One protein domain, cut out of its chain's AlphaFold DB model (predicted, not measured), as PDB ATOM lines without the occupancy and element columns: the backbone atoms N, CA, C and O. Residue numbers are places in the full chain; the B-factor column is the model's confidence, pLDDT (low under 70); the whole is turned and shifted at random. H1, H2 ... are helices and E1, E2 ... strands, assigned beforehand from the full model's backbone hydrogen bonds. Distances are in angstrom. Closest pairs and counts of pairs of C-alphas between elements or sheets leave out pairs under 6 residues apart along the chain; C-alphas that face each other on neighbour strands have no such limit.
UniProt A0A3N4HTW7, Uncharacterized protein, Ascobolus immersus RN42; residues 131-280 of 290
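AT A GLANCE: This is residues 131 to 280 of the 290 residues of an uncharacterized protein of Ascobolus immersus RN42 (UniProt A0A3N4HTW7). Look first for a small closed barrel of six antiparallel strands, with the long helix H1 packed slantwise on its outside; the tail after E6 bears the short H2 and then H3, which meets the barrel's outside at E2. Round the ring run E1, E4, E3, E2, E5, E6 and back to E1. The printed part has 150 residues, with named elements in the order E1 E2 E3 E4 H1 E5 E6 H2 H3, a mix of helices and strands. It is compact, with a radius of gyration of the C-alphas of 14.8 A and spans of 41 by 41 by 31 A.

HOW THE PARTS SIT: Start at the hairpin of E5, residues 224 to 234, and E6, residues 238 to 250, with N 228 and O 244 2.8 A apart, within hydrogen-bond range. E1, residues 134 to 142, is E6's other neighbour, N 137 to O 243 at 2.9 A. Next come E4, residues 194 to 199, N 140 to O 197 at 2.8 A; E3, residues 183 to 188, N 198 to O 184 at 2.8 A; and E2, residues 167 to 173, N 171 to O 185 at 2.9 A. E2 and E5 close the ring, N 168 to O 227 at 2.8 A. E2 E3 E4 form a meander, each strand the antiparallel neighbour of the one before; with E1 beside E4 they form a Greek key. H1, residues 206 to 220, is on the barrel at a height of 7.6 A; its closest C-alphas to E1 are Tyr 208 and Ile 137, 5.6 A. H2, residues 259 to 262, comes closest to E6 at C-alphas Val 262 and Gly 249, 6.6 A. H3, residues 267 to 279, runs across the strands, 87 degrees to E2 on the local plane, with C-alphas Ala 267 and Ser 171 closest, 5.3 A. Every O i to N i+4 pair is within hydrogen-bond range in H1 and H3; H2 is too short for one.

IN THESE COORDINATES: Find C-alpha 134 at (-38.286, -33.792, 35.733), where E1 begins its 25.8 A. E5 spans 28.0 A, E6 33.4 A, H1 21.1 A and H3 18.1 A, ending at C-alpha 279, (-65.100, -59.554, 35.922).

THE WHOLE: The C-alphas farthest apart, Asp 236 and Gly 254, are 44.9 A apart. The printed part has no cut; E1 to E2 is a long link of 24 residues. Mean pLDDT of the printed part is 72.0, with 65 residues under 70, among them 249 to 280.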
ATOM      1  N   TYR A 131     -35.741 -28.817  32.820       61.78
ATOM      2  CA  TYR A 131     -35.934 -28.971  34.263       61.78
ATOM      3  C   TYR A 131     -37.409 -28.905  34.686       61.78
ATOM      4  O   TYR A 131     -37.733 -29.292  35.801       61.78
ATOM      5  N   GLU A 132     -38.301 -28.446  33.807       69.56
ATOM      6  CA  GLU A 132     -39.745 -28.443  34.051       69.56
ATOM      7  C   GLU A 132     -40.367 -29.826  33.817       69.56
ATOM      8  O   GLU A 132     -41.482 -30.062  34.257       69.56
ATOM      9  N   HIS A 133     -39.634 -30.751  33.183       78.00
ATOM     10  CA  HIS A 133     -40.089 -32.092  32.795       78.00
ATOM     11  C   HIS A 133     -39.556 -33.211  33.696       78.00
ATOM     12  O   HIS A 133     -39.750 -34.391  33.397       78.00
ATOM     13  N   VAL A 134     -38.848 -32.854  34.765       85.88
ATOM     14  CA  VAL A 134     -38.286 -33.792  35.733       85.88
ATOM     15  C   VAL A 134     -38.438 -33.241  37.142       85.88
ATOM     16  O   VAL A 134     -38.416 -32.031  37.353       85.88
ATOM     17  N   GLY A 135     -38.522 -34.116  38.135       89.06
ATOM     18  CA  GLY A 135     -38.575 -33.673  39.523       89.06
ATOM     19  C   GLY A 135     -38.662 -34.812  40.519       89.06
ATOM     20  O   GLY A 135     -38.423 -35.975  40.187       89.06
ATOM     21  N   GLN A 136     -39.000 -34.471  41.757       91.50
ATOM     22  CA  GLN A 136     -39.266 -35.447  42.806       91.50
ATOM     23  C   GLN A 136     -40.645 -35.208  43.401       91.50
ATOM     24  O   GLN A 136     -41.083 -34.070  43.541       91.50
ATOM     25  N   ILE A 137     -41.316 -36.291  43.761       90.19
ATOM     26  CA  ILE A 137     -42.613 -36.263  44.430       90.19
ATOM     27  C   ILE A 137     -42.578 -37.098  45.699       90.19
ATOM     28  O   ILE A 137     -41.764 -38.014  45.833       90.19
ATOM     29  N   MET A 138     -43.493 -36.782  46.608       90.06
ATOM     30  CA  MET A 138     -43.834 -37.649  47.724       90.06
ATOM     31  C   MET A 138     -45.083 -38.451  47.380       90.06
ATOM     32  O   MET A 138     -45.971 -37.979  46.662       90.06
ATOM     33  N   PHE A 139     -45.136 -39.678  47.882       88.69
ATOM     34  CA  PHE A 139     -46.311 -40.518  47.769       88.69
ATOM     35  C   PHE A 139     -46.576 -41.280  49.058       88.69
ATOM     36  O   PHE A 139     -45.685 -41.514  49.872       88.69
ATOM     37  N   GLU A 140     -47.820 -41.711  49.188       88.50
ATOM     38  CA  GLU A 140     -48.348 -42.404  50.347       88.50
ATOM     39  C   GLU A 140     -49.081 -43.671  49.908       88.50
ATOM     40  O   GLU A 140     -49.836 -43.686  48.936       88.50
ATOM     41  N   TYR A 141     -48.878 -44.755  50.640       87.06
ATOM     42  CA  TYR A 141     -49.521 -46.040  50.418       87.06
ATOM     43  C   TYR A 141     -50.057 -46.570  51.740       87.06
ATOM     44  O   TYR A 141     -49.300 -46.934  52.640       87.06
ATOM     45  N   ASP A 142     -51.378 -46.646  51.852       80.56
ATOM     46  CA  ASP A 142     -52.050 -47.213  53.014       80.56
ATOM     47  C   ASP A 142     -52.490 -48.662  52.728       80.56
ATOM     48  O   ASP A 142     -53.306 -48.945  51.839       80.56
ATOM     49  N   LYS A 143     -51.926 -49.605  53.499       72.25
ATOM     50  CA  LYS A 143     -52.253 -51.043  53.408       72.25
ATOM     51  C   LYS A 143     -53.625 -51.384  53.998       72.25
ATOM     52  O   LYS A 143     -54.136 -52.474  53.725       72.25
ATOM     53  N   TYR A 144     -54.173 -50.503  54.829       71.81
ATOM     54  CA  TYR A 144     -55.415 -50.672  55.577       71.81
ATOM     55  C   TYR A 144     -56.536 -49.738  55.115       71.81
ATOM     56  O   TYR A 144     -57.644 -49.876  55.618       71.81
ATOM     57  N   GLU A 145     -56.288 -48.828  54.166       69.69
ATOM     58  CA  GLU A 145     -57.323 -47.951  53.606       69.69
ATOM     59  C   GLU A 145     -58.451 -48.791  52.977       69.69
ATOM     60  O   GLU A 145     -58.344 -49.267  51.845       69.69
ATOM     61  N   GLU A 146     -59.532 -48.983  53.731       57.06
ATOM     62  CA  GLU A 146     -60.795 -49.598  53.328       57.06
ATOM     63  C   GLU A 146     -61.794 -48.470  53.044       57.06
ATOM     64  O   GLU A 146     -62.574 -48.067  53.902       57.06
ATOM     65  N   GLY A 147     -61.734 -47.878  51.852       51.91
ATOM     66  CA  GLY A 147     -62.726 -46.876  51.461       51.91
ATOM     67  C   GLY A 147     -64.083 -47.528  51.167       51.91
ATOM     68  O   GLY A 147     -64.158 -48.569  50.511       51.91
ATOM     69  N   ASN A 148     -65.156 -46.897  51.645       44.81
ATOM     70  CA  ASN A 148     -66.521 -47.441  51.662       44.81
ATOM     71  C   ASN A 148     -67.183 -47.620  50.272       44.81
ATOM     72  O   ASN A 148     -68.184 -48.321  50.184       44.81
ATOM     73  N   TYR A 149     -66.651 -47.033  49.189       45.72
ATOM     74  CA  TYR A 149     -67.275 -47.052  47.843       45.72
ATOM     75  C   TYR A 149     -66.272 -47.151  46.682       45.72
ATOM     76  O   TYR A 149     -66.498 -46.687  45.565       45.72
ATOM     77  N   LEU A 150     -65.124 -47.750  46.953       51.59
ATOM     78  CA  LEU A 150     -63.931 -47.638  46.133       51.59
ATOM     79  C   LEU A 150     -64.072 -48.249  44.723       51.59
ATOM     80  O   LEU A 150     -64.292 -49.452  44.547       51.59
ATOM     81  N   SER A 151     -63.904 -47.383  43.714       55.84
ATOM     82  CA  SER A 151     -63.662 -47.720  42.306       55.84
ATOM     83  C   SER A 151     -62.743 -48.944  42.196       55.84
ATOM     84  O   SER A 151     -61.827 -49.103  42.993       55.84
ATOM     85  N   ILE A 152     -62.961 -49.838  41.226       59.56
ATOM     86  CA  ILE A 152     -62.227 -51.121  41.096       59.56
ATOM     87  C   ILE A 152     -60.696 -50.962  41.289       59.56
ATOM     88  O   ILE A 152     -60.045 -51.780  41.940       59.56
ATOM     89  N   VAL A 153     -60.171 -49.849  40.784       57.91
ATOM     90  CA  VAL A 153     -58.887 -49.159  41.025       57.91
ATOM     91  C   VAL A 153     -58.300 -49.301  42.434       57.91
ATOM     92  O   VAL A 153     -57.127 -49.616  42.603       57.91
ATOM     93  N   THR A 154     -59.097 -49.046  43.461       61.00
ATOM     94  CA  THR A 154     -58.642 -48.847  44.836       61.00
ATOM     95  C   THR A 154     -58.912 -50.061  45.719       61.00
ATOM     96  O   THR A 154     -58.614 -50.032  46.906       61.00
ATOM     97  N   ARG A 155     -59.403 -51.181  45.178       68.81
ATOM     98  CA  ARG A 155     -59.583 -52.421  45.951       68.81
ATOM     99  C   ARG A 155     -58.243 -53.035  46.353       68.81
ATOM    100  O   ARG A 155     -57.316 -53.085  45.550       68.81
ATOM    101  N   LYS A 156     -58.169 -53.618  47.555       70.94
ATOM    102  CA  LYS A 156     -56.942 -54.209  48.129       70.94
ATOM    103  C   LYS A 156     -56.196 -55.167  47.189       70.94
ATOM    104  O   LYS A 156     -54.975 -55.122  47.124       70.94
ATOM    105  N   ARG A 157     -56.908 -56.000  46.420       73.62
ATOM    106  CA  ARG A 157     -56.300 -56.946  45.458       73.62
ATOM    107  C   ARG A 157     -55.596 -56.272  44.265       73.62
ATOM    108  O   ARG A 157     -54.678 -56.854  43.687       73.62
ATOM    109  N   ASN A 158     -56.010 -55.048  43.929       75.75
ATOM    110  CA  ASN A 158     -55.463 -54.225  42.848       75.75
ATOM    111  C   ASN A 158     -54.372 -53.269  43.354       75.75
ATOM    112  O   ASN A 158     -53.873 -52.435  42.603       75.75
ATOM    113  N   ARG A 159     -53.975 -53.411  44.624       80.19
ATOM    114  CA  ARG A 159     -52.876 -52.677  45.239       80.19
ATOM    115  C   ARG A 159     -51.628 -53.546  45.312       80.19
ATOM    116  O   ARG A 159     -51.696 -54.762  45.490       80.19
ATOM    117  N   GLN A 160     -50.479 -52.899  45.221       85.88
ATOM    118  CA  GLN A 160     -49.176 -53.501  45.437       85.88
ATOM    119  C   GLN A 160     -48.377 -52.601  46.360       85.88
ATOM    120  O   GLN A 160     -48.359 -51.385  46.206       85.88
ATOM    121  N   ARG A 161     -47.691 -53.221  47.315       89.56
ATOM    122  CA  ARG A 161     -46.755 -52.508  48.166       89.56
ATOM    123  C   ARG A 161     -45.593 -51.969  47.310       89.56
ATOM    124  O   ARG A 161     -44.993 -52.776  46.595       89.56
ATOM    125  N   PRO A 162     -45.275 -50.667  47.376       91.56
ATOM    126  CA  PRO A 162     -44.192 -50.076  46.596       91.56
ATOM    127  C   PRO A 162     -42.819 -50.546  47.093       91.56
ATOM    128  O   PRO A 162     -42.599 -50.668  48.303       91.56
ATOM    129  N   HIS A 163     -41.891 -50.774  46.164       94.06
ATOM    130  CA  HIS A 163     -40.490 -51.097  46.434       94.06
ATOM    131  C   HIS A 163     -39.553 -50.112  45.730       94.06
ATOM    132  O   HIS A 163     -39.869 -49.555  44.680       94.06
ATOM    133  N   VAL A 164     -38.366 -49.904  46.305       95.56
ATOM    134  CA  VAL A 164     -37.321 -49.090  45.673       95.56
ATOM    135  C   VAL A 164     -36.939 -49.701  44.326       95.56
ATOM    136  O   VAL A 164     -36.643 -50.891  44.236       95.56
ATOM    137  N   GLY A 165     -36.915 -48.870  43.286       93.62
ATOM    138  CA  GLY A 165     -36.637 -49.279  41.913       93.62
ATOM    139  C   GLY A 165     -37.875 -49.638  41.092       93.62
ATOM    140  O   GLY A 165     -37.733 -49.775  39.876       93.62
ATOM    141  N   ASP A 166     -39.062 -49.727  41.706       92.44
ATOM    142  CA  ASP A 166     -40.311 -49.905  40.965       92.44
ATOM    143  C   ASP A 166     -40.463 -48.778  39.936       92.44
ATOM    144  O   ASP A 166     -40.274 -47.591  40.237       92.44
ATOM    145  N   LYS A 167     -40.787 -49.180  38.705       91.19
ATOM    146  CA  LYS A 167     -41.126 -48.276  37.611       91.19
ATOM    147  C   LYS A 167     -42.631 -48.137  37.554       91.19
ATOM    148  O   LYS A 167     -43.359 -49.131  37.538       91.19
ATOM    149  N   CYS A 168     -43.077 -46.903  37.501       88.44
ATOM    150  CA  CYS A 168     -44.477 -46.567  37.552       88.44
ATOM    151  C   CYS A 168     -44.806 -45.465  36.552       88.44
ATOM    152  O   CYS A 168     -43.920 -44.751  36.090       88.44
ATOM    153  N   PHE A 169     -46.090 -45.287  36.282       87.00
ATOM    154  CA  PHE A 169     -46.619 -44.116  35.597       87.00
ATOM    155  C   PHE A 169     -47.647 -43.419  36.483       87.00
ATOM    156  O   PHE A 169     -48.242 -44.034  37.376       87.00
ATOM    157  N   VAL A 170     -47.838 -42.125  36.244       84.75
ATOM    158  CA  VAL A 170     -48.836 -41.331  36.963       84.75
ATOM    159  C   VAL A 170     -50.162 -41.395  36.223       84.75
ATOM    160  O   VAL A 170     -50.221 -41.225  35.006       84.75
ATOM    161  N   SER A 171     -51.232 -41.634  36.969       78.50
ATOM    162  CA  SER A 171     -52.595 -41.645  36.459       78.50
ATOM    163  C   SER A 171     -53.461 -40.714  37.287       78.50
ATOM    164  O   SER A 171     -53.363 -40.685  38.514       78.50
ATOM    165  N   GLU A 172     -54.363 -40.004  36.620       74.56
ATOM    166  CA  GLU A 172     -55.468 -39.354  37.310       74.56
ATOM    167  C   GLU A 172     -56.375 -40.413  37.925       74.56
ATOM    168  O   GLU A 172     -56.663 -41.452  37.318       74.56
ATOM    169  N   THR A 173     -56.805 -40.154  39.151       65.06
ATOM    170  CA  THR A 173     -57.668 -41.050  39.906       65.06
ATOM    171  C   THR A 173     -58.579 -40.242  40.815       65.06
ATOM    172  O   THR A 173     -58.197 -39.224  41.382       65.06
ATOM    173  N   TRP A 174     -59.801 -40.720  40.998       54.09
ATOM    174  CA  TRP A 174     -60.671 -40.179  42.030       54.09
ATOM    175  C   TRP A 174     -60.337 -40.894  43.337       54.09
ATOM    176  O   TRP A 174     -60.658 -42.076  43.497       54.09
ATOM    177  N   ARG A 175     -59.642 -40.200  44.242       54.56
ATOM    178  CA  ARG A 175     -59.596 -40.581  45.654       54.56
ATOM    179  C   ARG A 175     -60.766 -39.863  46.305       54.56
ATOM    180  O   ARG A 175     -60.826 -38.641  46.270       54.56
ATOM    181  N   ASP A 176     -61.718 -40.627  46.822       46.25
ATOM    182  CA  ASP A 176     -62.894 -40.091  47.507       46.25
ATOM    183  C   ASP A 176     -62.485 -39.627  48.914       46.25
ATOM    184  O   ASP A 176     -62.720 -40.280  49.928       46.25
ATOM    185  N   THR A 177     -61.724 -38.543  48.952       46.94
ATOM    186  CA  THR A 177     -61.559 -37.695  50.127       46.94
ATOM    187  C   THR A 177     -62.429 -36.473  49.874       46.94
ATOM    188  O   THR A 177     -62.478 -36.013  48.742       46.94
ATOM    189  N   ASN A 178     -63.116 -35.952  50.893       40.03
ATOM    190  CA  ASN A 178     -64.050 -34.808  50.822       40.03
ATOM    191  C   ASN A 178     -63.455 -33.479  50.281       40.03
ATOM    192  O   ASN A 178     -64.071 -32.428  50.441       40.03
ATOM    193  N   ASP A 179     -62.274 -33.517  49.674       43.53
ATOM    194  CA  ASP A 179     -61.604 -32.420  49.005       43.53
ATOM    195  C   ASP A 179     -61.652 -32.681  47.493       43.53
ATOM    196  O   ASP A 179     -61.108 -33.672  47.008       43.53
ATOM    197  N   ASP A 180     -62.285 -31.768  46.754       41.62
ATOM    198  CA  ASP A 180     -62.464 -31.757  45.290       41.62
ATOM    199  C   ASP A 180     -61.140 -31.701  44.475       41.62
ATOM    200  O   ASP A 180     -61.123 -31.298  43.308       41.62
ATOM    201  N   GLU A 181     -59.997 -32.071  45.057       49.69
ATOM    202  CA  GLU A 181     -58.722 -32.146  44.351       49.69
ATOM    203  C   GLU A 181     -58.573 -33.489  43.626       49.69
ATOM    204  O   GLU A 181     -58.521 -34.559  44.235       49.69
ATOM    205  N   LEU A 182     -58.400 -33.410  42.300       53.91
ATOM    206  CA  LEU A 182     -57.832 -34.484  41.484       53.91
ATOM    207  C   LEU A 182     -56.638 -35.108  42.217       53.91
ATOM    208  O   LEU A 182     -55.583 -34.483  42.383       53.91
ATOM    209  N   SER A 183     -56.824 -36.352  42.649       69.69
ATOM    210  CA  SER A 183     -55.785 -37.135  43.298       69.69
ATOM    211  C   SER A 183     -55.011 -37.895  42.235       69.69
ATOM    212  O   SER A 183     -55.569 -38.618  41.410       69.69
ATOM    213  N   LEU A 184     -53.698 -37.725  42.222       80.69
ATOM    214  CA  LEU A 184     -52.847 -38.455  41.295       80.69
ATOM    215  C   LEU A 184     -52.383 -39.751  41.958       80.69
ATOM    216  O   LEU A 184     -51.943 -39.743  43.105       80.69
ATOM    217  N   ALA A 185     -52.479 -40.859  41.238       83.94
ATOM    218  CA  ALA A 185     -51.993 -42.157  41.676       83.94
ATOM    219  C   ALA A 185     -50.735 -42.556  40.912       83.94
ATOM    220  O   ALA A 185     -50.555 -42.220  39.742       83.94
ATOM    221  N   ILE A 186     -49.899 -43.346  41.576       88.06
ATOM    222  CA  ILE A 186     -48.763 -44.032  40.973       88.06
ATOM    223  C   ILE A 186     -49.164 -45.489  40.722       88.06
ATOM    224  O   ILE A 186     -49.508 -46.218  41.657       88.06
ATOM    225  N   ILE A 187     -49.070 -45.931  39.470       85.12
ATOM    226  CA  ILE A 187     -49.385 -47.300  39.051       85.12
ATOM    227  C   ILE A 187     -48.108 -47.992  38.585       85.12
ATOM    228  O   ILE A 187     -47.382 -47.448  37.759       85.12
ATOM    229  N   ASN A 188     -47.831 -49.196  39.091       87.56
ATOM    230  CA  ASN A 188     -46.702 -49.996  38.623       87.56
ATOM    231  C   ASN A 188     -46.848 -50.318  37.128       87.56
ATOM    232  O   ASN A 188     -47.883 -50.835  36.705       87.56
ATOM    233  N   SER A 189     -45.811 -50.039  36.344       83.25
ATOM    234  CA  SER A 189     -45.838 -50.216  34.891       83.25
ATOM    235  C   SER A 189     -45.859 -51.689  34.470       83.25
ATOM    236  O   SER A 189     -46.396 -52.001  33.411       83.25
ATOM    237  N   ASP A 190     -45.317 -52.588  35.296       81.75
ATOM    238  CA  ASP A 190     -45.242 -54.021  34.997       81.75
ATOM    239  C   ASP A 190     -46.502 -54.759  35.465       81.75
ATOM    240  O   ASP A 190     -47.069 -55.581  34.743       81.75
ATOM    241  N   THR A 191     -46.959 -54.478  36.689       79.88
ATOM    242  CA  THR A 191     -48.067 -55.220  37.313       79.88
ATOM    243  C   THR A 191     -49.420 -54.547  37.157       79.88
ATOM    244  O   THR A 191     -50.439 -55.180  37.438       79.88
ATOM    245  N   TYR A 192     -49.449 -53.280  36.736       76.69
ATOM    246  CA  TYR A 192     -50.661 -52.466  36.664       76.69
ATOM    247  C   TYR A 192     -51.411 -52.395  38.002       76.69
ATOM    248  O   TYR A 192     -52.635 -52.284  38.038       76.69
ATOM    249  N   LYS A 193     -50.692 -52.474  39.124       80.62
ATOM    250  CA  LYS A 193     -51.267 -52.335  40.465       80.62
ATOM    251  C   LYS A 193     -50.986 -50.952  41.035       80.62
ATOM    252  O   LYS A 193     -49.936 -50.366  40.776       80.62
ATOM    253  N   LEU A 194     -51.925 -50.454  41.836       82.75
ATOM    254  CA  LEU A 194     -51.783 -49.198  42.567       82.75
ATOM    255  C   LEU A 194     -50.637 -49.315  43.581       82.75
ATOM    256  O   LEU A 194     -50.704 -50.151  44.484       82.75
ATOM    257  N   CYS A 195     -49.621 -48.467  43.430       85.44
ATOM    258  CA  CYS A 195     -48.441 -48.398  44.296       85.44
ATOM    259  C   CYS A 195     -48.522 -47.291  45.347       85.44
ATOM    260  O   CYS A 195     -47.795 -47.348  46.334       85.44
ATOM    261  N   GLY A 196     -49.397 -46.305  45.161       86.88
ATOM    262  CA  GLY A 196     -49.599 -45.221  46.113       86.88
ATOM    263  C   GLY A 196     -50.280 -44.013  45.485       86.88
ATOM    264  O   GLY A 196     -50.556 -43.983  44.286       86.88
ATOM    265  N   TRP A 197     -50.527 -43.019  46.321       86.38
ATOM    266  CA  TRP A 197     -51.133 -41.738  45.990       86.38
ATOM    267  C   TRP A 197     -50.079 -40.649  46.090       86.38
ATOM    268  O   TRP A 197     -49.344 -40.610  47.073       86.38
ATOM    269  N   LEU A 198     -50.002 -39.765  45.100       87.00
ATOM    270  CA  LEU A 198     -49.175 -38.570  45.193       87.00
ATOM    271  C   LEU A 198     -49.772 -37.629  46.217       87.00
ATOM    272  O   LEU A 198     -50.976 -37.362  46.192       87.00
ATOM    273  N   THR A 199     -48.924 -37.111  47.095       81.25
ATOM    274  CA  THR A 199     -49.383 -36.218  48.151       81.25
ATOM    275  C   THR A 199     -48.614 -34.918  48.133       81.25
ATOM    276  O   THR A 199     -47.467 -34.835  47.695       81.25
ATOM    277  N   ASN A 200     -49.266 -33.874  48.641       69.44
ATOM    278  CA  ASN A 200     -48.640 -32.577  48.882       69.44
ATOM    279  C   ASN A 200     -47.607 -32.636  50.037       69.44
ATOM    280  O   ASN A 200     -47.066 -31.587  50.397       69.44
ATOM    281  N   GLY A 201     -47.376 -33.828  50.616       59.69
ATOM    282  CA  GLY A 201     -46.596 -34.082  51.823       59.69
ATOM    283  C   GLY A 201     -47.305 -33.564  53.076       59.69
ATOM    284  O   GLY A 201     -47.639 -32.377  53.173       59.69
ATOM    285  N   ALA A 202     -47.517 -34.424  54.074       47.03
ATOM    286  CA  ALA A 202     -47.968 -33.993  55.394       47.03
ATOM    287  C   ALA A 202     -46.832 -33.241  56.119       47.03
ATOM    288  O   ALA A 202     -46.114 -33.791  56.944       47.03
ATOM    289  N   GLY A 203     -46.662 -31.954  55.799       55.44
ATOM    290  CA  GLY A 203     -45.882 -31.021  56.617       55.44
ATOM    291  C   GLY A 203     -44.567 -30.470  56.058       55.44
ATOM    292  O   GLY A 203     -43.951 -29.682  56.769       55.44
ATOM    293  N   THR A 204     -44.125 -30.772  54.833       59.59
ATOM    294  CA  THR A 204     -42.772 -30.348  54.404       59.59
ATOM    295  C   THR A 204     -42.615 -29.975  52.931       59.59
ATOM    296  O   THR A 204     -43.214 -30.571  52.046       59.59
ATOM    297  N   ASP A 205     -41.726 -28.995  52.751       66.50
ATOM    298  CA  ASP A 205     -41.021 -28.536  51.551       66.50
ATOM    299  C   ASP A 205     -41.854 -27.971  50.384       66.50
ATOM    300  O   ASP A 205     -42.583 -28.665  49.670       66.50
ATOM    301  N   GLU A 206     -41.679 -26.667  50.149       79.38
ATOM    302  CA  GLU A 206     -42.204 -25.942  48.988       79.38
ATOM    303  C   GLU A 206     -41.765 -26.596  47.668       79.38
ATOM    304  O   GLU A 206     -42.515 -26.568  46.689       79.38
ATOM    305  N   TYR A 207     -40.612 -27.273  47.663       81.94
ATOM    306  CA  TYR A 207     -40.096 -28.007  46.515       81.94
ATOM    307  C   TYR A 207     -41.034 -29.125  46.037       81.94
ATOM    308  O   TYR A 207     -41.377 -29.167  44.852       81.94
ATOM    309  N   TYR A 208     -41.503 -30.008  46.928       83.50
ATOM    310  CA  TYR A 208     -42.376 -31.125  46.532       83.50
ATOM    311  C   TYR A 208     -43.746 -30.637  46.063       83.50
ATOM    312  O   TYR A 208     -44.296 -31.165  45.097       83.50
ATOM    313  N   ARG A 209     -44.267 -29.571  46.685       82.00
ATOM    314  CA  ARG A 209     -45.522 -28.933  46.258       82.00
ATOM    315  C   ARG A 209     -45.401 -28.303  44.879       82.00
ATOM    316  O   ARG A 209     -46.280 -28.499  44.041       82.00
ATOM    317  N   ALA A 210     -44.311 -27.581  44.622       83.25
ATOM    318  CA  ALA A 210     -44.035 -27.021  43.305       83.25
ATOM    319  C   ALA A 210     -43.881 -28.133  42.255       83.25
ATOM    320  O   ALA A 210     -44.450 -28.036  41.169       83.25
ATOM    321  N   SER A 211     -43.185 -29.222  42.598       86.88
ATOM    322  CA  SER A 211     -42.997 -30.362  41.700       86.88
ATOM    323  C   SER A 211     -44.317 -31.055  41.352       86.88
ATOM    324  O   SER A 211     -44.597 -31.282  40.175       86.88
ATOM    325  N   LEU A 212     -45.178 -31.311  42.343       85.69
ATOM    326  CA  LEU A 212     -46.503 -31.885  42.119       85.69
ATOM    327  C   LEU A 212     -47.422 -30.933  41.338       85.69
ATOM    328  O   LEU A 212     -48.157 -31.376  40.461       85.69
ATOM    329  N   SER A 213     -47.359 -29.623  41.602       83.38
ATOM    330  CA  SER A 213     -48.101 -28.616  40.829       83.38
ATOM    331  C   SER A 213     -47.683 -28.606  39.357       83.38
ATOM    332  O   SER A 213     -48.538 -28.592  38.471       83.38
ATOM    333  N   ASN A 214     -46.377 -28.669  39.082       83.44
ATOM    334  CA  ASN A 214     -45.856 -28.747  37.719       83.44
ATOM    335  C   ASN A 214     -46.280 -30.049  37.036       83.44
ATOM    336  O   ASN A 214     -46.760 -30.013  35.908       83.44
ATOM    337  N   MET A 215     -46.201 -31.178  37.739       84.56
ATOM    338  CA  MET A 215     -46.683 -32.460  37.230       84.56
ATOM    339  C   MET A 215     -48.178 -32.426  36.889       84.56
ATOM    340  O   MET A 215     -48.554 -32.854  35.802       84.56
ATOM    341  N   LYS A 216     -49.030 -31.871  37.765       80.25
ATOM    342  CA  LYS A 216     -50.470 -31.695  37.500       80.25
ATOM    343  C   LYS A 216     -50.709 -30.876  36.224       80.25
ATOM    344  O   LYS A 216     -51.536 -31.261  35.404       80.25
ATOM    345  N   LYS A 217     -49.965 -29.779  36.027       78.69
ATOM    346  CA  LYS A 217     -50.045 -28.973  34.795       78.69
ATOM    347  C   LYS A 217     -49.644 -29.791  33.572       78.69
ATOM    348  O   LYS A 217     -50.383 -29.807  32.602       78.69
ATOM    349  N   LEU A 218     -48.515 -30.490  33.621       78.12
ATOM    350  CA  LEU A 218     -48.049 -31.337  32.521       78.12
ATOM    351  C   LEU A 218     -49.090 -32.403  32.151       78.12
ATOM    352  O   LEU A 218     -49.449 -32.545  30.987       78.12
ATOM    353  N   MET A 219     -49.642 -33.104  33.142       76.94
ATOM    354  CA  MET A 219     -50.680 -34.110  32.903       76.94
ATOM    355  C   MET A 219     -51.947 -33.513  32.280       76.94
ATOM    356  O   MET A 219     -52.498 -34.110  31.361       76.94
ATOM    357  N   TRP A 220     -52.352 -32.304  32.687       72.94
ATOM    358  CA  TRP A 220     -53.455 -31.567  32.056       72.94
ATOM    359  C   TRP A 220     -53.220 -31.292  30.562       72.94
ATOM    360  O   TRP A 220     -54.159 -31.191  29.769       72.94
ATOM    361  N   TYR A 221     -51.957 -31.179  30.151       69.62
ATOM    362  CA  TYR A 221     -51.572 -31.009  28.755       69.62
ATOM    363  C   TYR A 221     -51.291 -32.327  28.020       69.62
ATOM    364  O   TYR A 221     -50.820 -32.285  26.885       69.62
ATOM    365  N   ASP A 222     -51.711 -33.466  28.577       70.69
ATOM    366  CA  ASP A 222     -51.518 -34.822  28.046       70.69
ATOM    367  C   ASP A 222     -50.049 -35.289  28.034       70.69
ATOM    368  O   ASP A 222     -49.672 -36.179  27.263       70.69
ATOM    369  N   HIS A 223     -49.192 -34.717  28.889       75.94
ATOM    370  CA  HIS A 223     -47.847 -35.252  29.095       75.94
ATOM    371  C   HIS A 223     -47.910 -36.565  29.881       75.94
ATOM    372  O   HIS A 223     -48.547 -36.664  30.933       75.94
ATOM    373  N   ARG A 224     -47.182 -37.576  29.400       77.31
ATOM    374  CA  ARG A 224     -47.018 -38.850  30.104       77.31
ATOM    375  C   ARG A 224     -45.848 -38.764  31.069       77.31
ATOM    376  O   ARG A 224     -44.716 -38.509  30.652       77.31
ATOM    377  N   VAL A 225     -46.130 -39.042  32.336       84.12
ATOM    378  CA  VAL A 225     -45.164 -38.954  33.429       84.12
ATOM    379  C   VAL A 225     -44.851 -40.346  33.959       84.12
ATOM    380  O   VAL A 225     -45.740 -41.046  34.450       84.12
ATOM    381  N   ASP A 226     -43.574 -40.708  33.901       88.00
ATOM    382  CA  ASP A 226     -43.046 -41.902  34.549       88.00
ATOM    383  C   ASP A 226     -42.453 -41.533  35.903       88.00
ATOM    384  O   ASP A 226     -41.865 -40.466  36.070       88.00
ATOM    385  N   VAL A 227     -42.553 -42.454  36.853       91.75
ATOM    386  CA  VAL A 227     -41.991 -42.344  38.195       91.75
ATOM    387  C   VAL A 227     -41.130 -43.566  38.475       91.75
ATOM    388  O   VAL A 227     -41.527 -44.699  38.220       91.75
ATOM    389  N   VAL A 228     -39.952 -43.346  39.047       94.62
ATOM    390  CA  VAL A 228     -39.124 -44.402  39.628       94.62
ATOM    391  C   VAL A 228     -39.066 -44.189  41.128       94.62
ATOM    392  O   VAL A 228     -38.583 -43.148  41.586       94.62
ATOM    393  N   ILE A 229     -39.511 -45.182  41.891       94.75
ATOM    394  CA  ILE A 229     -39.477 -45.132  43.354       94.75
ATOM    395  C   ILE A 229     -38.018 -45.144  43.819       94.75
ATOM    396  O   ILE A 229     -37.245 -46.042  43.471       94.75
ATOM    397  N   LYS A 230     -37.623 -44.126  44.583       95.62
ATOM    398  CA  LYS A 230     -36.259 -43.962  45.105       95.62
ATOM    399  C   LYS A 230     -36.157 -44.358  46.560       95.62
ATOM    400  O   LYS A 230     -35.187 -45.006  46.939       95.62
ATOM    401  N   GLU A 231     -37.167 -44.010  47.340       92.88
ATOM    402  CA  GLU A 231     -37.181 -44.244  48.775       92.88
ATOM    403  C   GLU A 231     -38.559 -44.731  49.203       92.88
ATOM    404  O   GLU A 231     -39.580 -44.281  48.682       92.88
ATOM    405  N   VAL A 232     -38.569 -45.671  50.146       91.75
ATOM    406  CA  VAL A 232     -39.778 -46.221  50.759       91.75
ATOM    407  C   VAL A 232     -39.536 -46.293  52.258       91.75
ATOM    408  O   VAL A 232     -38.687 -47.052  52.726       91.75
ATOM    409  N   ILE A 233     -40.294 -45.506  53.008       88.44
ATOM    410  CA  ILE A 233     -40.275 -45.440  54.461       88.44
ATOM    411  C   ILE A 233     -41.502 -46.194  54.957       88.44
ATOM    412  O   ILE A 233     -42.648 -45.801  54.752       88.44
ATOM    413  N   ASN A 234     -41.250 -47.334  55.586       82.31
ATOM    414  CA  ASN A 234     -42.307 -48.171  56.124       82.31
ATOM    415  C   ASN A 234     -42.647 -47.744  57.553       82.31
ATOM    416  O   ASN A 234     -41.769 -47.765  58.415       82.31
ATOM    417  N   THR A 235     -43.915 -47.443  57.811       73.38
ATOM    418  CA  THR A 235     -44.436 -47.194  59.156       73.38
ATOM    419  C   THR A 235     -45.490 -48.242  59.530       73.38
ATOM    420  O   THR A 235     -45.918 -49.078  58.722       73.38
ATOM    421  N   ASP A 236     -45.908 -48.250  60.796       69.25
ATOM    422  CA  ASP A 236     -46.960 -49.146  61.269       69.25
ATOM    423  C   ASP A 236     -48.328 -48.699  60.747       69.25
ATOM    424  O   ASP A 236     -49.041 -47.930  61.379       69.25
ATOM    425  N   GLY A 237     -48.706 -49.204  59.574       69.81
ATOM    426  CA  GLY A 237     -50.013 -48.905  58.973       69.81
ATOM    427  C   GLY A 237     -49.918 -48.274  57.605       69.81
ATOM    428  O   GLY A 237     -50.742 -48.560  56.741       69.81
ATOM    429  N   TRP A 238     -48.852 -47.519  57.389       79.44
ATOM    430  CA  TRP A 238     -48.709 -46.649  56.247       79.44
ATOM    431  C   TRP A 238     -47.308 -46.747  55.660       79.44
ATOM    432  O   TRP A 238     -46.371 -47.247  56.279       79.44
ATOM    433  N   VAL A 239     -47.170 -46.333  54.416       84.50
ATOM    434  CA  VAL A 239     -45.893 -46.264  53.730       84.50
ATOM    435  C   VAL A 239     -45.826 -44.901  53.081       84.50
ATOM    436  O   VAL A 239     -46.707 -44.548  52.307       84.50
ATOM    437  N   GLU A 240     -44.773 -44.162  53.381       88.88
ATOM    438  CA  GLU A 240     -44.433 -42.929  52.683       88.88
ATOM    439  C   GLU A 240     -43.239 -43.207  51.777       88.88
ATOM    440  O   GLU A 240     -42.440 -44.111  52.034       88.88
ATOM    441  N   GLY A 241     -43.087 -42.452  50.702       89.88
ATOM    442  CA  GLY A 241     -41.933 -42.614  49.841       89.88
ATOM    443  C   GLY A 241     -41.671 -41.424  48.948       89.88
ATOM    444  O   GLY A 241     -42.498 -40.525  48.802       89.88
ATOM    445  N   VAL A 242     -40.487 -41.449  48.342       91.62
ATOM    446  CA  VAL A 242     -40.034 -40.446  47.381       91.62
ATOM    447  C   VAL A 242     -39.852 -41.117  46.029       91.62
ATOM    448  O   VAL A 242     -39.212 -42.168  45.907       91.62
ATOM    449  N   GLY A 243     -40.417 -40.503  44.998       92.12
ATOM    450  CA  GLY A 243     -40.265 -40.916  43.608       92.12
ATOM    451  C   GLY A 243     -39.578 -39.830  42.794       92.12
ATOM    452  O   GLY A 243     -39.850 -38.646  42.972       92.12
ATOM    453  N   TYR A 244     -38.697 -40.233  41.883       93.31
ATOM    454  CA  TYR A 244     -38.186 -39.349  40.837       93.31
ATOM    455  C   TYR A 244     -39.068 -39.489  39.607       93.31
ATOM    456  O   TYR A 244     -39.308 -40.619  39.178       93.31
ATOM    457  N   TRP A 245     -39.504 -38.377  39.030       91.69
ATOM    458  CA  TRP A 245     -40.356 -38.387  37.853       91.69
ATOM    459  C   TRP A 245     -39.706 -37.715  36.650       91.69
ATOM    460  O   TRP A 245     -38.869 -36.822  36.790       91.69
ATOM    461  N   GLU A 246     -40.100 -38.169  35.464       86.38
ATOM    462  CA  GLU A 246     -39.675 -37.633  34.173       86.38
ATOM    463  C   GLU A 246     -40.821 -37.752  33.159       86.38
ATOM    464  O   GLU A 246     -41.505 -38.776  33.093       86.38
ATOM    465  N   VAL A 247     -41.002 -36.727  32.328       81.06
ATOM    466  CA  VAL A 247     -41.885 -36.804  31.161       81.06
ATOM    467  C   VAL A 247     -41.257 -37.683  30.083       81.06
ATOM    468  O   VAL A 247     -40.141 -37.430  29.624       81.06
ATOM    469  N   LYS A 248     -42.011 -38.678  29.611       74.19
ATOM    470  CA  LYS A 248     -41.595 -39.559  28.505       74.19
ATOM    471  C   LYS A 248     -42.185 -39.196  27.152       74.19
ATOM    472  O   LYS A 248     -41.613 -39.561  26.126       74.19
ATOM    473  N   GLY A 249     -43.301 -38.480  27.135       67.69
ATOM    474  CA  GLY A 249     -43.947 -38.087  25.894       67.69
ATOM    475  C   GLY A 249     -44.991 -37.004  26.090       67.69
ATOM    476  O   GLY A 249     -45.523 -36.822  27.183       67.69
ATOM    477  N   CYS A 250     -45.269 -36.308  24.998       65.31
ATOM    478  CA  CYS A 250     -46.298 -35.291  24.887       65.31
ATOM    479  C   CYS A 250     -46.767 -35.261  23.427       65.31
ATOM    480  O   CYS A 250     -46.035 -34.772  22.558       65.31
ATOM    481  N   PRO A 251     -47.972 -35.779  23.129       61.16
ATOM    482  CA  PRO A 251     -48.506 -35.781  21.770       61.16
ATOM    483  C   PRO A 251     -48.625 -34.372  21.175       61.16
ATOM    484  O   PRO A 251     -48.392 -34.191  19.982       61.16
ATOM    485  N   LYS A 252     -48.942 -33.367  22.004       61.41
ATOM    486  CA  LYS A 252     -49.095 -31.964  21.578       61.41
ATOM    487  C   LYS A 252     -47.767 -31.302  21.213       61.41
ATOM    488  O   LYS A 252     -47.739 -30.458  20.326       61.41
ATOM    489  N   GLU A 253     -46.676 -31.714  21.851       61.25
ATOM    490  CA  GLU A 253     -45.325 -31.199  21.585       61.25
ATOM    491  C   GLU A 253     -44.553 -32.074  20.580       61.25
ATOM    492  O   GLU A 253     -43.393 -31.805  20.273       61.25
ATOM    493  N   GLY A 254     -45.180 -33.132  20.051       58.62
ATOM    494  CA  GLY A 254     -44.559 -34.056  19.099       58.62
ATOM    495  C   GLY A 254     -43.512 -34.990  19.720       58.62
ATOM    496  O   GLY A 254     -42.724 -35.597  18.993       58.62
ATOM    497  N   TRP A 255     -43.484 -35.127  21.052       60.25
ATOM    498  CA  TRP A 255     -42.575 -36.032  21.759       60.25
ATOM    499  C   TRP A 255     -43.148 -37.449  21.745       60.25
ATOM    500  O   TRP A 255     -43.828 -37.865  22.682       60.25
ATOM    501  N   ASN A 256     -42.837 -38.206  20.695       55.97
ATOM    502  CA  ASN A 256     -43.128 -39.636  20.622       55.97
ATOM    503  C   ASN A 256     -41.822 -40.420  20.731       55.97
ATOM    504  O   ASN A 256     -41.266 -40.847  19.721       55.97
ATOM    505  N   LYS A 257     -41.296 -40.583  21.952       49.81
ATOM    506  CA  LYS A 257     -40.058 -41.353  22.141       49.81
ATOM    507  C   LYS A 257     -40.244 -42.871  22.036       49.81
ATOM    508  O   LYS A 257     -39.257 -43.555  21.833       49.81
ATOM    509  N   ASP A 258     -41.478 -43.365  22.077       49.41
ATOM    510  CA  ASP A 258     -41.862 -44.720  21.665       49.41
ATOM    511  C   ASP A 258     -43.398 -44.780  21.596       49.41
ATOM    512  O   ASP A 258     -44.071 -44.772  22.626       49.41
ATOM    513  N   GLU A 259     -44.000 -44.817  20.399       40.91
ATOM    514  CA  GLU A 259     -45.473 -44.857  20.244       40.91
ATOM    515  C   GLU A 259     -46.125 -46.042  20.980       40.91
ATOM    516  O   GLU A 259     -47.274 -45.952  21.419       40.91
ATOM    517  N   ASN A 260     -45.385 -47.140  21.155       42.75
ATOM    518  CA  ASN A 260     -45.837 -48.319  21.894       42.75
ATOM    519  C   ASN A 260     -45.964 -48.057  23.400       42.75
ATOM    520  O   ASN A 260     -46.860 -48.596  24.043       42.75
ATOM    521  N   GLU A 261     -45.103 -47.205  23.955       42.12
ATOM    522  CA  GLU A 261     -45.175 -46.752  25.340       42.12
ATOM    523  C   GLU A 261     -46.248 -45.659  25.494       42.12
ATOM    524  O   GLU A 261     -47.090 -45.734  26.391       42.12
ATOM    525  N   VAL A 262     -46.305 -44.698  24.565       39.44
ATOM    526  CA  VAL A 262     -47.292 -43.598  24.553       39.44
ATOM    527  C   VAL A 262     -48.736 -44.115  24.493       39.44
ATOM    528  O   VAL A 262     -49.604 -43.583  25.180       39.44
ATOM    529  N   ARG A 263     -48.998 -45.203  23.756       40.09
ATOM    530  CA  ARG A 263     -50.330 -45.830  23.680       40.09
ATOM    531  C   ARG A 263     -50.811 -46.487  24.977       40.09
ATOM    532  O   ARG A 263     -51.977 -46.851  25.044       40.09
ATOM    533  N   THR A 264     -49.959 -46.639  25.993       43.84
ATOM    534  CA  THR A 264     -50.310 -47.337  27.247       43.84
ATOM    535  C   THR A 264     -50.699 -46.423  28.409       43.84
ATOM    536  O   THR A 264     -50.836 -46.905  29.532       43.84
ATOM    537  N   SER A 265     -50.915 -45.124  28.181       49.16
ATOM    538  CA  SER A 265     -51.436 -44.233  29.221       49.16
ATOM    539  C   SER A 265     -52.769 -43.625  28.829       49.16
ATOM    540  O   SER A 265     -52.820 -42.599  28.163       49.16
ATOM    541  N   THR A 266     -53.841 -44.193  29.363       51.28
ATOM    542  CA  THR A 266     -54.891 -43.375  29.968       51.28
ATOM    543  C   THR A 266     -55.346 -44.092  31.229       51.28
ATOM    544  O   THR A 266     -55.387 -45.324  31.267       51.28
ATOM    545  N   ALA A 267     -55.715 -43.342  32.265       51.75
ATOM    546  CA  ALA A 267     -56.394 -43.869  33.447       51.75
ATOM    547  C   ALA A 267     -57.517 -44.863  33.086       51.75
ATOM    548  O   ALA A 267     -57.772 -45.807  33.827       51.75
ATOM    549  N   PHE A 268     -58.130 -44.677  31.911       49.19
ATOM    550  CA  PHE A 268     -59.133 -45.542  31.307       49.19
ATOM    551  C   PHE A 268     -58.623 -46.935  30.908       49.19
ATOM    552  O   PHE A 268     -59.284 -47.911  31.231       49.19
ATOM    553  N   ASP A 269     -57.463 -47.067  30.260       55.72
ATOM    554  CA  ASP A 269     -56.899 -48.370  29.865       55.72
ATOM    555  C   ASP A 269     -56.513 -49.210  31.086       55.72
ATOM    556  O   ASP A 269     -56.759 -50.418  31.151       55.72
ATOM    557  N   TRP A 270     -55.943 -48.552  32.094       59.44
ATOM    558  CA  TRP A 270     -55.677 -49.182  33.377       59.44
ATOM    559  C   TRP A 270     -56.970 -49.527  34.124       59.44
ATOM    560  O   TRP A 270     -57.121 -50.658  34.580       59.44
ATOM    561  N   TRP A 271     -57.929 -48.599  34.201       58.00
ATOM    562  CA  TRP A 271     -59.250 -48.844  34.781       58.00
ATOM    563  C   TRP A 271     -59.953 -50.018  34.097       58.00
ATOM    564  O   TRP A 271     -60.508 -50.876  34.778       58.00
ATOM    565  N   LEU A 272     -59.873 -50.108  32.768       59.56
ATOM    566  CA  LEU A 272     -60.456 -51.178  31.967       59.56
ATOM    567  C   LEU A 272     -59.777 -52.518  32.262       59.56
ATOM    568  O   LEU A 272     -60.461 -53.522  32.428       59.56
ATOM    569  N   ARG A 273     -58.447 -52.551  32.407       62.81
ATOM    570  CA  ARG A 273     -57.720 -53.761  32.833       62.81
ATOM    571  C   ARG A 273     -58.056 -54.162  34.267       62.81
ATOM    572  O   ARG A 273     -58.289 -55.339  34.521       62.81
ATOM    573  N   ALA A 274     -58.123 -53.201  35.186       59.59
ATOM    574  CA  ALA A 274     -58.505 -53.437  36.575       59.59
ATOM    575  C   ALA A 274     -59.946 -53.964  36.677       59.59
ATOM    576  O   ALA A 274     -60.209 -54.862  37.476       59.59
ATOM    577  N   LYS A 275     -60.853 -53.438  35.842       58.31
ATOM    578  CA  LYS A 275     -62.236 -53.896  35.678       58.31
ATOM    579  C   LYS A 275     -62.315 -55.300  35.083       58.31
ATOM    580  O   LYS A 275     -62.975 -56.156  35.653       58.31
ATOM    581  N   ASN A 276     -61.600 -55.581  34.001       61.12
ATOM    582  CA  ASN A 276     -61.613 -56.908  33.379       61.12
ATOM    583  C   ASN A 276     -61.002 -57.984  34.294       61.12
ATOM    584  O   ASN A 276     -61.458 -59.122  34.295       61.12
ATOM    585  N   ALA A 277     -60.003 -57.632  35.108       60.69
ATOM    586  CA  ALA A 277     -59.468 -58.518  36.145       60.69
ATOM    587  C   ALA A 277     -60.460 -58.769  37.299       60.69
ATOM    588  O   ALA A 277     -60.306 -59.745  38.027       60.69
ATOM    589  N   ASP A 278     -61.456 -57.895  37.486       57.38
ATOM    590  CA  ASP A 278     -62.567 -58.096  38.424       57.38
ATOM    591  C   ASP A 278     -63.626 -59.037  37.844       57.38
ATOM    592  O   ASP A 278     -64.025 -59.987  38.503       57.38
ATOM    593  N   GLU A 279     -64.037 -58.797  36.598       56.72
ATOM    594  CA  GLU A 279     -65.100 -59.554  35.922       56.72
ATOM    595  C   GLU A 279     -64.644 -60.944  35.437       56.72
ATOM    596  O   GLU A 279     -65.469 -61.825  35.219       56.72
ATOM    597  N   GLY A 280     -63.333 -61.166  35.283       48.09
ATOM    598  CA  GLY A 280     -62.748 -62.464  34.924       48.09
ATOM    599  C   GLY A 280     -62.650 -63.465  36.081       48.09
ATOM    600  O   GLY A 280     -62.270 -64.613  35.855       48.09
TER     601      GLY A 280